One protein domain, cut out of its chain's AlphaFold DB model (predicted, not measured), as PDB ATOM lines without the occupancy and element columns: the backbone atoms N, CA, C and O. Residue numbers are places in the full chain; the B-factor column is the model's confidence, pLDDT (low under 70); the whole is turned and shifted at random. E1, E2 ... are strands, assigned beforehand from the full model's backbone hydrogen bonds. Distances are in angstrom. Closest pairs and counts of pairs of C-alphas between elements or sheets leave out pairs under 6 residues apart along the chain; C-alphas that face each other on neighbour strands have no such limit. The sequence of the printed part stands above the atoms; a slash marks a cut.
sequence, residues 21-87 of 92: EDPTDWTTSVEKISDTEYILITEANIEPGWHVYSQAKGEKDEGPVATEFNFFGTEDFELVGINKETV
ATOM      1  N   GLU A  21     138.966  -6.986 102.662       82.56
ATOM      2  CA  GLU A  21     140.006  -6.591 103.609       82.56
ATOM      3  C   GLU A  21     141.362  -7.083 103.089       82.56
ATOM      4  O   GLU A  21     141.482  -8.246 102.691       82.56
ATOM      5  N   ASP A  22     142.365  -6.207 103.104       87.88
ATOM      6  CA  ASP A  22     143.756  -6.528 102.771       87.88
ATOM      7  C   ASP A  22     144.640  -6.276 104.005       87.88
ATOM      8  O   ASP A  22     145.312  -5.252 104.104       87.88
ATOM      9  N   PRO A  23     144.564  -7.155 105.020       91.81
ATOM     10  CA  PRO A  23     145.133  -6.911 106.343       91.81
ATOM     11  C   PRO A  23     146.621  -7.275 106.425       91.81
ATOM     12  O   PRO A  23     147.150  -7.455 107.524       91.81
ATOM     13  N   THR A  24     147.277  -7.551 105.294       92.19
ATOM     14  CA  THR A  24     148.641  -8.086 105.276       92.19
ATOM     15  C   THR A  24     149.487  -7.436 104.197       92.19
ATOM     16  O   THR A  24     149.383  -7.767 103.020       92.19
ATOM     17  N   ASP A  25     150.424  -6.602 104.631       93.19
ATOM     18  CA  ASP A  25     151.441  -6.021 103.767       93.19
ATOM     19  C   ASP A  25     152.687  -6.909 103.740       93.19
ATOM     20  O   ASP A  25     153.274  -7.218 104.781       93.19
ATOM     21  N   TRP A  26     153.134  -7.297 102.545       93.62
ATOM     22  CA  TRP A  26     154.317  -8.138 102.369       93.62
ATOM     23  C   TRP A  26     155.513  -7.345 101.859       93.62
ATOM     24  O   TRP A  26     155.409  -6.539 100.935       93.62
ATOM     25  N   THR A  27     156.686  -7.639 102.411       95.25
ATOM     26  CA  THR A  27     157.966  -7.129 101.914       95.25
ATOM     27  C   THR A  27     158.975  -8.261 101.784       95.25
ATOM     28  O   THR A  27     158.923  -9.255 102.509       95.25
ATOM     29  N   THR A  28     159.903  -8.119 100.841       94.12
ATOM     30  CA  THR A  28     160.971  -9.095 100.602       94.12
ATOM     31  C   THR A  28     162.321  -8.401 100.597       94.12
ATOM     32  O   THR A  28     162.470  -7.338  99.991       94.12
ATOM     33  N   SER A  29     163.321  -9.013 101.218       95.38
ATOM     34  CA  SER A  29     164.705  -8.541 101.201       95.38
ATOM     35  C   SER A  29     165.686  -9.706 101.094       95.38
ATOM     36  O   SER A  29     165.327 -10.864 101.307       95.38
ATOM     37  N   VAL A  30     166.925  -9.397 100.713       94.25
ATOM     38  CA  VAL A  30     168.007 -10.375 100.568       94.25
ATOM     39  C   VAL A  30     169.211  -9.889 101.364       94.25
ATOM     40  O   VAL A  30     169.673  -8.766 101.170       94.25
ATOM     41  N   GLU A  31     169.732 -10.740 102.239       96.19
ATOM     42  CA  GLU A  31     170.917 -10.476 103.052       96.19
ATOM     43  C   GLU A  31     172.064 -11.386 102.600       96.19
ATOM     44  O   GLU A  31     171.927 -12.607 102.568       96.19
ATOM     45  N   LYS A  32     173.210 -10.805 102.230       96.44
ATOM     46  CA  LYS A  32     174.410 -11.579 101.876       96.44
ATOM     47  C   LYS A  32     175.065 -12.106 103.152       96.44
ATOM     48  O   LYS A  32     175.414 -11.305 104.016       96.44
ATOM     49  N   ILE A  33     175.309 -13.415 103.231       96.62
ATOM     50  CA  ILE A  33     176.018 -14.033 104.367       96.62
ATOM     51  C   ILE A  33     177.429 -14.501 104.002       96.62
ATOM     52  O   ILE A  33     178.321 -14.484 104.849       96.62
ATOM     53  N   SER A  34     177.668 -14.849 102.737       96.69
ATOM     54  CA  SER A  34     178.996 -15.173 102.206       96.69
ATOM     55  C   SER A  34     179.054 -14.880 100.705       96.69
ATOM     56  O   SER A  34     178.098 -14.365 100.131       96.69
ATOM     57  N   ASP A  35     180.176 -15.167 100.045       95.94
ATOM     58  CA  ASP A  35     180.312 -14.951  98.598       95.94
ATOM     59  C   ASP A  35     179.379 -15.817  97.746       95.94
ATOM     60  O   ASP A  35     179.135 -15.475  96.591       95.94
ATOM     61  N   THR A  36     178.834 -16.893  98.313       95.19
ATOM     62  CA  THR A  36     177.966 -17.843  97.604       95.19
ATOM     63  C   THR A  36     176.630 -18.083  98.295       95.19
ATOM     64  O   THR A  36     175.814 -18.831  97.773       95.19
ATOM     65  N   GLU A  37     176.388 -17.479  99.458       95.69
ATOM     66  CA  GLU A  37     175.184 -17.733 100.243       95.69
ATOM     67  C   GLU A  37     174.487 -16.432 100.644       95.69
ATOM     68  O   GLU A  37     175.108 -15.430 101.028       95.69
ATOM     69  N   TYR A  38     173.161 -16.484 100.576       95.31
ATOM     70  CA  TYR A  38     172.269 -15.362 100.807       95.31
ATOM     71  C   TYR A  38     171.043 -15.847 101.581       95.31
ATOM     72  O   TYR A  38     170.557 -16.955 101.357       95.31
ATOM     73  N   ILE A  39     170.527 -15.008 102.473       94.75
ATOM     74  CA  ILE A  39     169.261 -15.231 103.169       94.75
ATOM     75  C   ILE A  39     168.186 -14.416 102.461       94.75
ATOM     76  O   ILE A  39     168.298 -13.197 102.345       94.75
ATOM     77  N   LEU A  40     167.126 -15.087 102.021       93.44
ATOM     78  CA  LEU A  40     165.910 -14.439 101.548       93.44
ATOM     79  C   LEU A  40     164.976 -14.252 102.744       93.44
ATOM     80  O   LEU A  40     164.641 -15.209 103.441       93.44
ATOM     81  N   ILE A  41     164.560 -13.016 102.986       94.50
ATOM     82  CA  ILE A  41     163.682 -12.646 104.093       94.50
ATOM     83  C   ILE A  41     162.370 -12.171 103.489       94.50
ATOM     84  O   ILE A  41     162.353 -11.218 102.713       94.50
ATOM     85  N   THR A  42     161.273 -12.825 103.863       93.81
ATOM     86  CA  THR A  42     159.919 -12.381 103.525       93.81
ATOM     87  C   THR A  42     159.191 -12.029 104.814       93.81
ATOM     88  O   THR A  42     159.086 -12.863 105.711       93.81
ATOM     89  N   GLU A  43     158.736 -10.787 104.920       94.19
ATOM     90  CA  GLU A  43     158.121 -10.232 106.121       94.19
ATOM     91  C   GLU A  43     156.681  -9.824 105.819       94.19
ATOM     92  O   GLU A  43     156.429  -9.076 104.875       94.19
ATOM     93  N   ALA A  44     155.752 -10.336 106.629       93.25
ATOM     94  CA  ALA A  44     154.343  -9.974 106.602       93.25
ATOM     95  C   ALA A  44     154.053  -9.039 107.777       93.25
ATOM     96  O   ALA A  44     154.164  -9.453 108.936       93.25
ATOM     97  N   ASN A  45     153.668  -7.800 107.494       93.06
ATOM     98  CA  ASN A  45     153.089  -6.913 108.488       93.06
ATOM     99  C   ASN A  45     151.576  -7.138 108.501       93.06
ATOM    100  O   ASN A  45     150.906  -6.909 107.497       93.06
ATOM    101  N   ILE A  46     151.064  -7.655 109.616       92.12
ATOM    102  CA  ILE A  46     149.696  -8.159 109.726       92.12
ATOM    103  C   ILE A  46     148.931  -7.294 110.725       92.12
ATOM    104  O   ILE A  46     149.386  -7.089 111.855       92.12
ATOM    105  N   GLU A  47     147.749  -6.824 110.333       92.19
ATOM    106  CA  GLU A  47     146.872  -6.084 111.234       92.19
ATOM    107  C   GLU A  47     146.424  -6.936 112.443       92.19
ATOM    108  O   GLU A  47     146.240  -8.154 112.331       92.19
ATOM    109  N   PRO A  48     146.197  -6.328 113.625       91.12
ATOM    110  CA  PRO A  48     145.771  -7.063 114.812       91.12
ATOM    111  C   PRO A  48     144.507  -7.907 114.588       91.12
ATOM    112  O   PRO A  48     143.497  -7.420 114.087       91.12
ATOM    113  N   GLY A  49     144.544  -9.165 115.036       90.19
ATOM    114  CA  GLY A  49     143.431 -10.116 114.907       90.19
ATOM    115  C   GLY A  49     143.508 -11.018 113.673       90.19
ATOM    116  O   GLY A  49     142.738 -11.974 113.581       90.19
ATOM    117  N   TRP A  50     144.457 -10.764 112.772       90.94
ATOM    118  CA  TRP A  50     144.734 -11.608 111.617       90.94
ATOM    119  C   TRP A  50     145.946 -12.512 111.845       90.94
ATOM    120  O   TRP A  50     146.823 -12.239 112.668       90.94
ATOM    121  N   HIS A  51     145.986 -13.615 111.102       87.94
ATOM    122  CA  HIS A  51     147.054 -14.604 111.165       87.94
ATOM    123  C   HIS A  51     147.368 -15.127 109.762       87.94
ATOM    124  O   HIS A  51     146.457 -15.382 108.977       87.94
ATOM    125  N   VAL A  52     148.652 -15.347 109.479       88.56
ATOM    126  CA  VAL A  52     149.107 -16.096 108.301       88.56
ATOM    127  C   VAL A  52     149.190 -17.577 108.666       88.56
ATOM    128  O   VAL A  52     149.678 -17.933 109.739       88.56
ATOM    129  N   TYR A  53     148.698 -18.448 107.783       88.44
ATOM    130  CA  TYR A  53     148.789 -19.892 107.982       88.44
ATOM    131  C   TYR A  53     150.226 -20.389 107.844       88.44
ATOM    132  O   TYR A  53     151.001 -19.868 107.043       88.44
ATOM    133  N   SER A  54     150.563 -21.435 108.597       88.31
ATOM    134  CA  SER A  54     151.870 -22.078 108.475       88.31
ATOM    135  C   SER A  54     152.053 -22.717 107.092       88.31
ATOM    136  O   SER A  54     151.100 -23.143 106.435       88.31
ATOM    137  N   GLN A  55     153.307 -22.782 106.669       87.69
ATOM    138  CA  GLN A  55     153.849 -23.531 105.543       87.69
ATOM    139  C   GLN A  55     153.874 -25.036 105.843       87.69
ATOM    140  O   GLN A  55     153.903 -25.862 104.928       87.69
ATOM    141  N   ALA A  56     153.869 -25.414 107.127       83.88
ATOM    142  CA  ALA A  56     153.826 -26.805 107.544       83.88
ATOM    143  C   ALA A  56     152.418 -27.381 107.350       83.88
ATOM    144  O   ALA A  56     151.431 -26.874 107.888       83.88
ATOM    145  N   LYS A  57     152.327 -28.491 106.613       73.81
ATOM    146  CA  LYS A  57     151.083 -29.262 106.525       73.81
ATOM    147  C   LYS A  57     150.821 -29.947 107.864       73.81
ATOM    148  O   LYS A  57     151.719 -30.574 108.427       73.81
ATOM    149  N   GLY A  58     149.595 -29.823 108.368       69.94
ATOM    150  CA  GLY A  58     149.154 -30.578 109.537       69.94
ATOM    151  C   GLY A  58     149.170 -32.088 109.274       69.94
ATOM    152  O   GLY A  58     149.156 -32.534 108.131       69.94
ATOM    153  N   GLU A  59     149.162 -32.887 110.344       68.44
ATOM    154  CA  GLU A  59     149.160 -34.362 110.267       68.44
ATOM    155  C   GLU A  59     147.903 -34.951 109.599       68.44
ATOM    156  O   GLU A  59     147.864 -36.134 109.265       68.44
ATOM    157  N   LYS A  60     146.860 -34.135 109.422       67.44
ATOM    158  CA  LYS A  60     145.612 -34.487 108.750       67.44
ATOM    159  C   LYS A  60     145.363 -33.487 107.631       67.44
ATOM    160  O   LYS A  60     145.566 -32.293 107.837       67.44
ATOM    161  N   ASP A  61     144.807 -33.951 106.514       66.62
ATOM    162  CA  ASP A  61     144.332 -33.107 105.400       66.62
ATOM    163  C   ASP A  61     143.074 -32.279 105.761       66.62
ATOM    164  O   ASP A  61     142.285 -31.882 104.907       66.62
ATOM    165  N   GLU A  62     142.859 -32.028 107.052       67.62
ATOM    166  CA  GLU A  62     141.759 -31.246 107.593       67.62
ATOM    167  C   GLU A  62     142.315 -29.887 108.015       67.62
ATOM    168  O   GLU A  62     142.903 -29.742 109.088       67.62
ATOM    169  N   GLY A  63     142.165 -28.879 107.159       72.75
ATOM    170  CA  GLY A  63     142.631 -27.539 107.480       72.75
ATOM    171  C   GLY A  63     142.696 -26.594 106.285       72.75
ATOM    172  O   GLY A  63     142.422 -26.987 105.150       72.75
ATOM    173  N   PRO A  64     143.037 -25.324 106.547       79.00
ATOM    174  CA  PRO A  64     143.330 -24.358 105.503       79.00
ATOM    175  C   PRO A  64     144.547 -24.807 104.689       79.00
ATOM    176  O   PRO A  64     145.447 -25.481 105.197       79.00
ATOM    177  N   VAL A  65     144.568 -24.421 103.415       84.31
ATOM    178  CA  VAL A  65     145.716 -24.666 102.538       84.31
ATOM    179  C   VAL A  65     146.939 -23.963 103.129       84.31
ATOM    180  O   VAL A  65     146.871 -22.781 103.465       84.31
ATOM    181  N   ALA A  66     148.035 -24.710 103.279       88.81
ATOM    182  CA  ALA A  66     149.290 -24.189 103.807       88.81
ATOM    183  C   ALA A  66     149.847 -23.076 102.909       88.81
ATOM    184  O   ALA A  66     149.716 -23.132 101.685       88.81
ATOM    185  N   THR A  67     150.489 -22.083 103.522       90.25
ATOM    186  CA  THR A  67     151.122 -20.985 102.784       90.25
ATOM    187  C   THR A  67     152.303 -21.515 101.975       90.25
ATOM    188  O   THR A  67     153.167 -22.208 102.508       90.25
ATOM    189  N   GLU A  68     152.372 -21.162 100.695       90.44
ATOM    190  CA  GLU A  68     153.426 -21.609  99.786       90.44
ATOM    191  C   GLU A  68     154.231 -20.422  99.247       90.44
ATOM    192  O   GLU A  68     153.673 -19.382  98.895       90.44
ATOM    193  N   PHE A  69     155.551 -20.595  99.162       90.19
ATOM    194  CA  PHE A  69     156.473 -19.631  98.569       90.19
ATOM    195  C   PHE A  69     157.094 -20.248  97.324       90.19
ATOM    196  O   PHE A  69     157.753 -21.283  97.400       90.19
ATOM    197  N   ASN A  70     156.886 -19.593  96.185       89.44
ATOM    198  CA  ASN A  70     157.414 -20.029  94.902       89.44
ATOM    199  C   ASN A  70     158.613 -19.166  94.519       89.44
ATOM    200  O   ASN A  70     158.525 -17.939  94.514       89.44
ATOM    201  N   PHE A  71     159.717 -19.820  94.172       88.19
ATOM    202  CA  PHE A  71     160.932 -19.168  93.699       88.19
ATOM    203  C   PHE A  71     161.126 -19.491  92.218       88.19
ATOM    204  O   PHE A  71     160.964 -20.636  91.798       88.19
ATOM    205  N   PHE A  72     161.466 -18.475  91.428       88.44
ATOM    206  CA  PHE A  72     161.662 -18.583  89.982       88.44
ATOM    207  C   PHE A  72     163.134 -18.310  89.635       88.44
ATOM    208  O   PHE A  72     163.798 -17.574  90.363       88.44
ATOM    209  N   GLY A  73     163.631 -18.870  88.526       86.00
ATOM    210  CA  GLY A  73     165.024 -18.684  88.080       86.00
ATOM    211  C   GLY A  73     166.043 -19.566  88.810       86.00
ATOM    212  O   GLY A  73     167.170 -19.148  89.056       86.00
ATOM    213  N   THR A  74     165.645 -20.778  89.200       82.56
ATOM    214  CA  THR A  74     166.467 -21.715  89.989       82.56
ATOM    215  C   THR A  74     167.675 -22.283  89.231       82.56
ATOM    216  O   THR A  74     168.413 -23.094  89.773       82.56
ATOM    217  N   GLU A  75     167.881 -21.923  87.966       92.50
ATOM    218  CA  GLU A  75     169.107 -22.234  87.225       92.50
ATOM    219  C   GLU A  75     170.351 -21.515  87.779       92.50
ATOM    220  O   GLU A  75     171.456 -22.040  87.647       92.50
ATOM    221  N   ASP A  76     170.166 -20.360  88.429       90.62
ATOM    222  CA  ASP A  76     171.258 -19.507  88.916       90.62
ATOM    223  C   ASP A  76     171.555 -19.688  90.415       90.62
ATOM    224  O   ASP A  76     172.574 -19.203  90.913       90.62
ATOM    225  N   PHE A  77     170.676 -20.368  91.154       91.19
ATOM    226  CA  PHE A  77     170.810 -20.570  92.597       91.19
ATOM    227  C   PHE A  77     170.152 -21.867  93.067       91.19
ATOM    228  O   PHE A  77     169.186 -22.355  92.486       91.19
ATOM    229  N   GLU A  78     170.638 -22.387  94.191       92.75
ATOM    230  CA  GLU A  78     170.041 -23.526  94.883       92.75
ATOM    231  C   GLU A  78     169.323 -23.054  96.154       92.75
ATOM    232  O   GLU A  78     169.853 -22.249  96.923       92.75
ATOM    233  N   LEU A  79     168.106 -23.555  96.384       92.19
ATOM    234  CA  LEU A  79     167.369 -23.302  97.622       92.19
ATOM    235  C   LEU A  79     167.857 -24.234  98.731       92.19
ATOM    236  O   LEU A  79     167.824 -25.457  98.593       92.19
ATOM    237  N   VAL A  80     168.231 -23.659  99.871       91.88
ATOM    238  CA  VAL A  80     168.647 -24.426 101.049       91.88
ATOM    239  C   VAL A  80     167.446 -24.655 101.966       91.88
ATOM    240  O   VAL A  80     167.131 -23.835 102.826       91.88
ATOM    241  N   GLY A  81     166.786 -25.802 101.799       87.94
ATOM    242  CA  GLY A  81     165.659 -26.217 102.638       87.94
ATOM    243  C   GLY A  81     164.382 -25.393 102.430       87.94
ATOM    244  O   GLY A  81     164.205 -24.740 101.405       87.94
ATOM    245  N   ILE A  82     163.466 -25.467 103.402       87.62
ATOM    246  CA  ILE A  82     162.243 -24.648 103.433       87.62
ATOM    247  C   ILE A  82     162.462 -23.385 104.270       87.62
ATOM    248  O   ILE A  82     163.339 -23.345 105.137       87.62
ATOM    249  N   ASN A  83     161.629 -22.370 104.047       89.69
ATOM    250  CA  ASN A  83     161.669 -21.136 104.826       89.69
ATOM    251  C   ASN A  83     161.475 -21.419 106.324       89.69
ATOM    252  O   ASN A  83     160.673 -22.259 106.731       89.69
ATOM    253  N   LYS A  84     162.198 -20.681 107.166       91.81
ATOM    254  CA  LYS A  84     162.016 -20.733 108.615       91.81
ATOM    255  C   LYS A  84     160.998 -19.684 109.049       91.81
ATOM    256  O   LYS A  84     161.240 -18.488 108.910       91.81
ATOM    257  N   GLU A  85     159.903 -20.125 109.656       91.56
ATOM    258  CA  GLU A  85     158.896 -19.233 110.236       91.56
ATOM    259  C   GLU A  85     159.400 -18.613 111.542       91.56
ATOM    260  O   GLU A  85     159.932 -19.299 112.417       91.56
ATOM    261  N   THR A  86     159.268 -17.294 111.682       90.38
ATOM    262  CA  THR A  86     159.633 -16.567 112.905       90.38
ATOM    263  C   THR A  86     158.661 -15.417 113.122       90.38
ATOM    264  O   THR A  86     158.407 -14.641 112.207       90.38
ATOM    265  N   VAL A  87     158.159 -15.271 114.349       84.44
ATOM    266  CA  VAL A  87     157.357 -14.110 114.754       84.44
ATOM    267  C   VAL A  87     158.273 -13.109 115.446       84.44
ATOM    268  O   VAL A  87     158.887 -13.430 116.465       84.44
TER     269      VAL A  87
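Overview. This is residues 21 to 87 of the 92 residues of the protein "Cytochrome c-type biogenesis protein DsbD, protein-disulfide reductase" of Nonlabens ulvanivorans (UniProt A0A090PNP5). With little regular structure, this model is a long two-stranded hairpin, E1 and E2, beside which a long stretch with no named element, residues 47 to 87, loops out from the hairpin's open end, runs along its length and folds back. The printed part has 67 residues, with two named strands, E1 then E2, antiparallel, and no named helix; the class is all strand, with under half of the residues in named elements. It is loose, with a radius of gyration of the C-alphas of 14.5 A, and spans 40 by 28 by 20 A.

Along the chain. E1, residues 24 to 32, measures 26.2 A from C-alpha 24 at (148.641, -8.086, 105.276) to C-alpha 32. E2, residues 38 to 46, measures 25.3 A and ends at C-alpha 46, (149.696, -8.159, 109.726).

Arrangement. E1 and E2 form a hairpin with a tight link of 5 residues, their directions at 162 degrees. C-alphas 28 and 42 face each other at 4.5 A. N 29 and O 41, 2.8 A apart, are within hydrogen-bond range.

Size, cuts and confidence. The farthest C-alphas, of Asp 35 and Glu 62, are 42.8 A apart. The printed part has no cut. Residues 58 to 62 have pLDDT under 70.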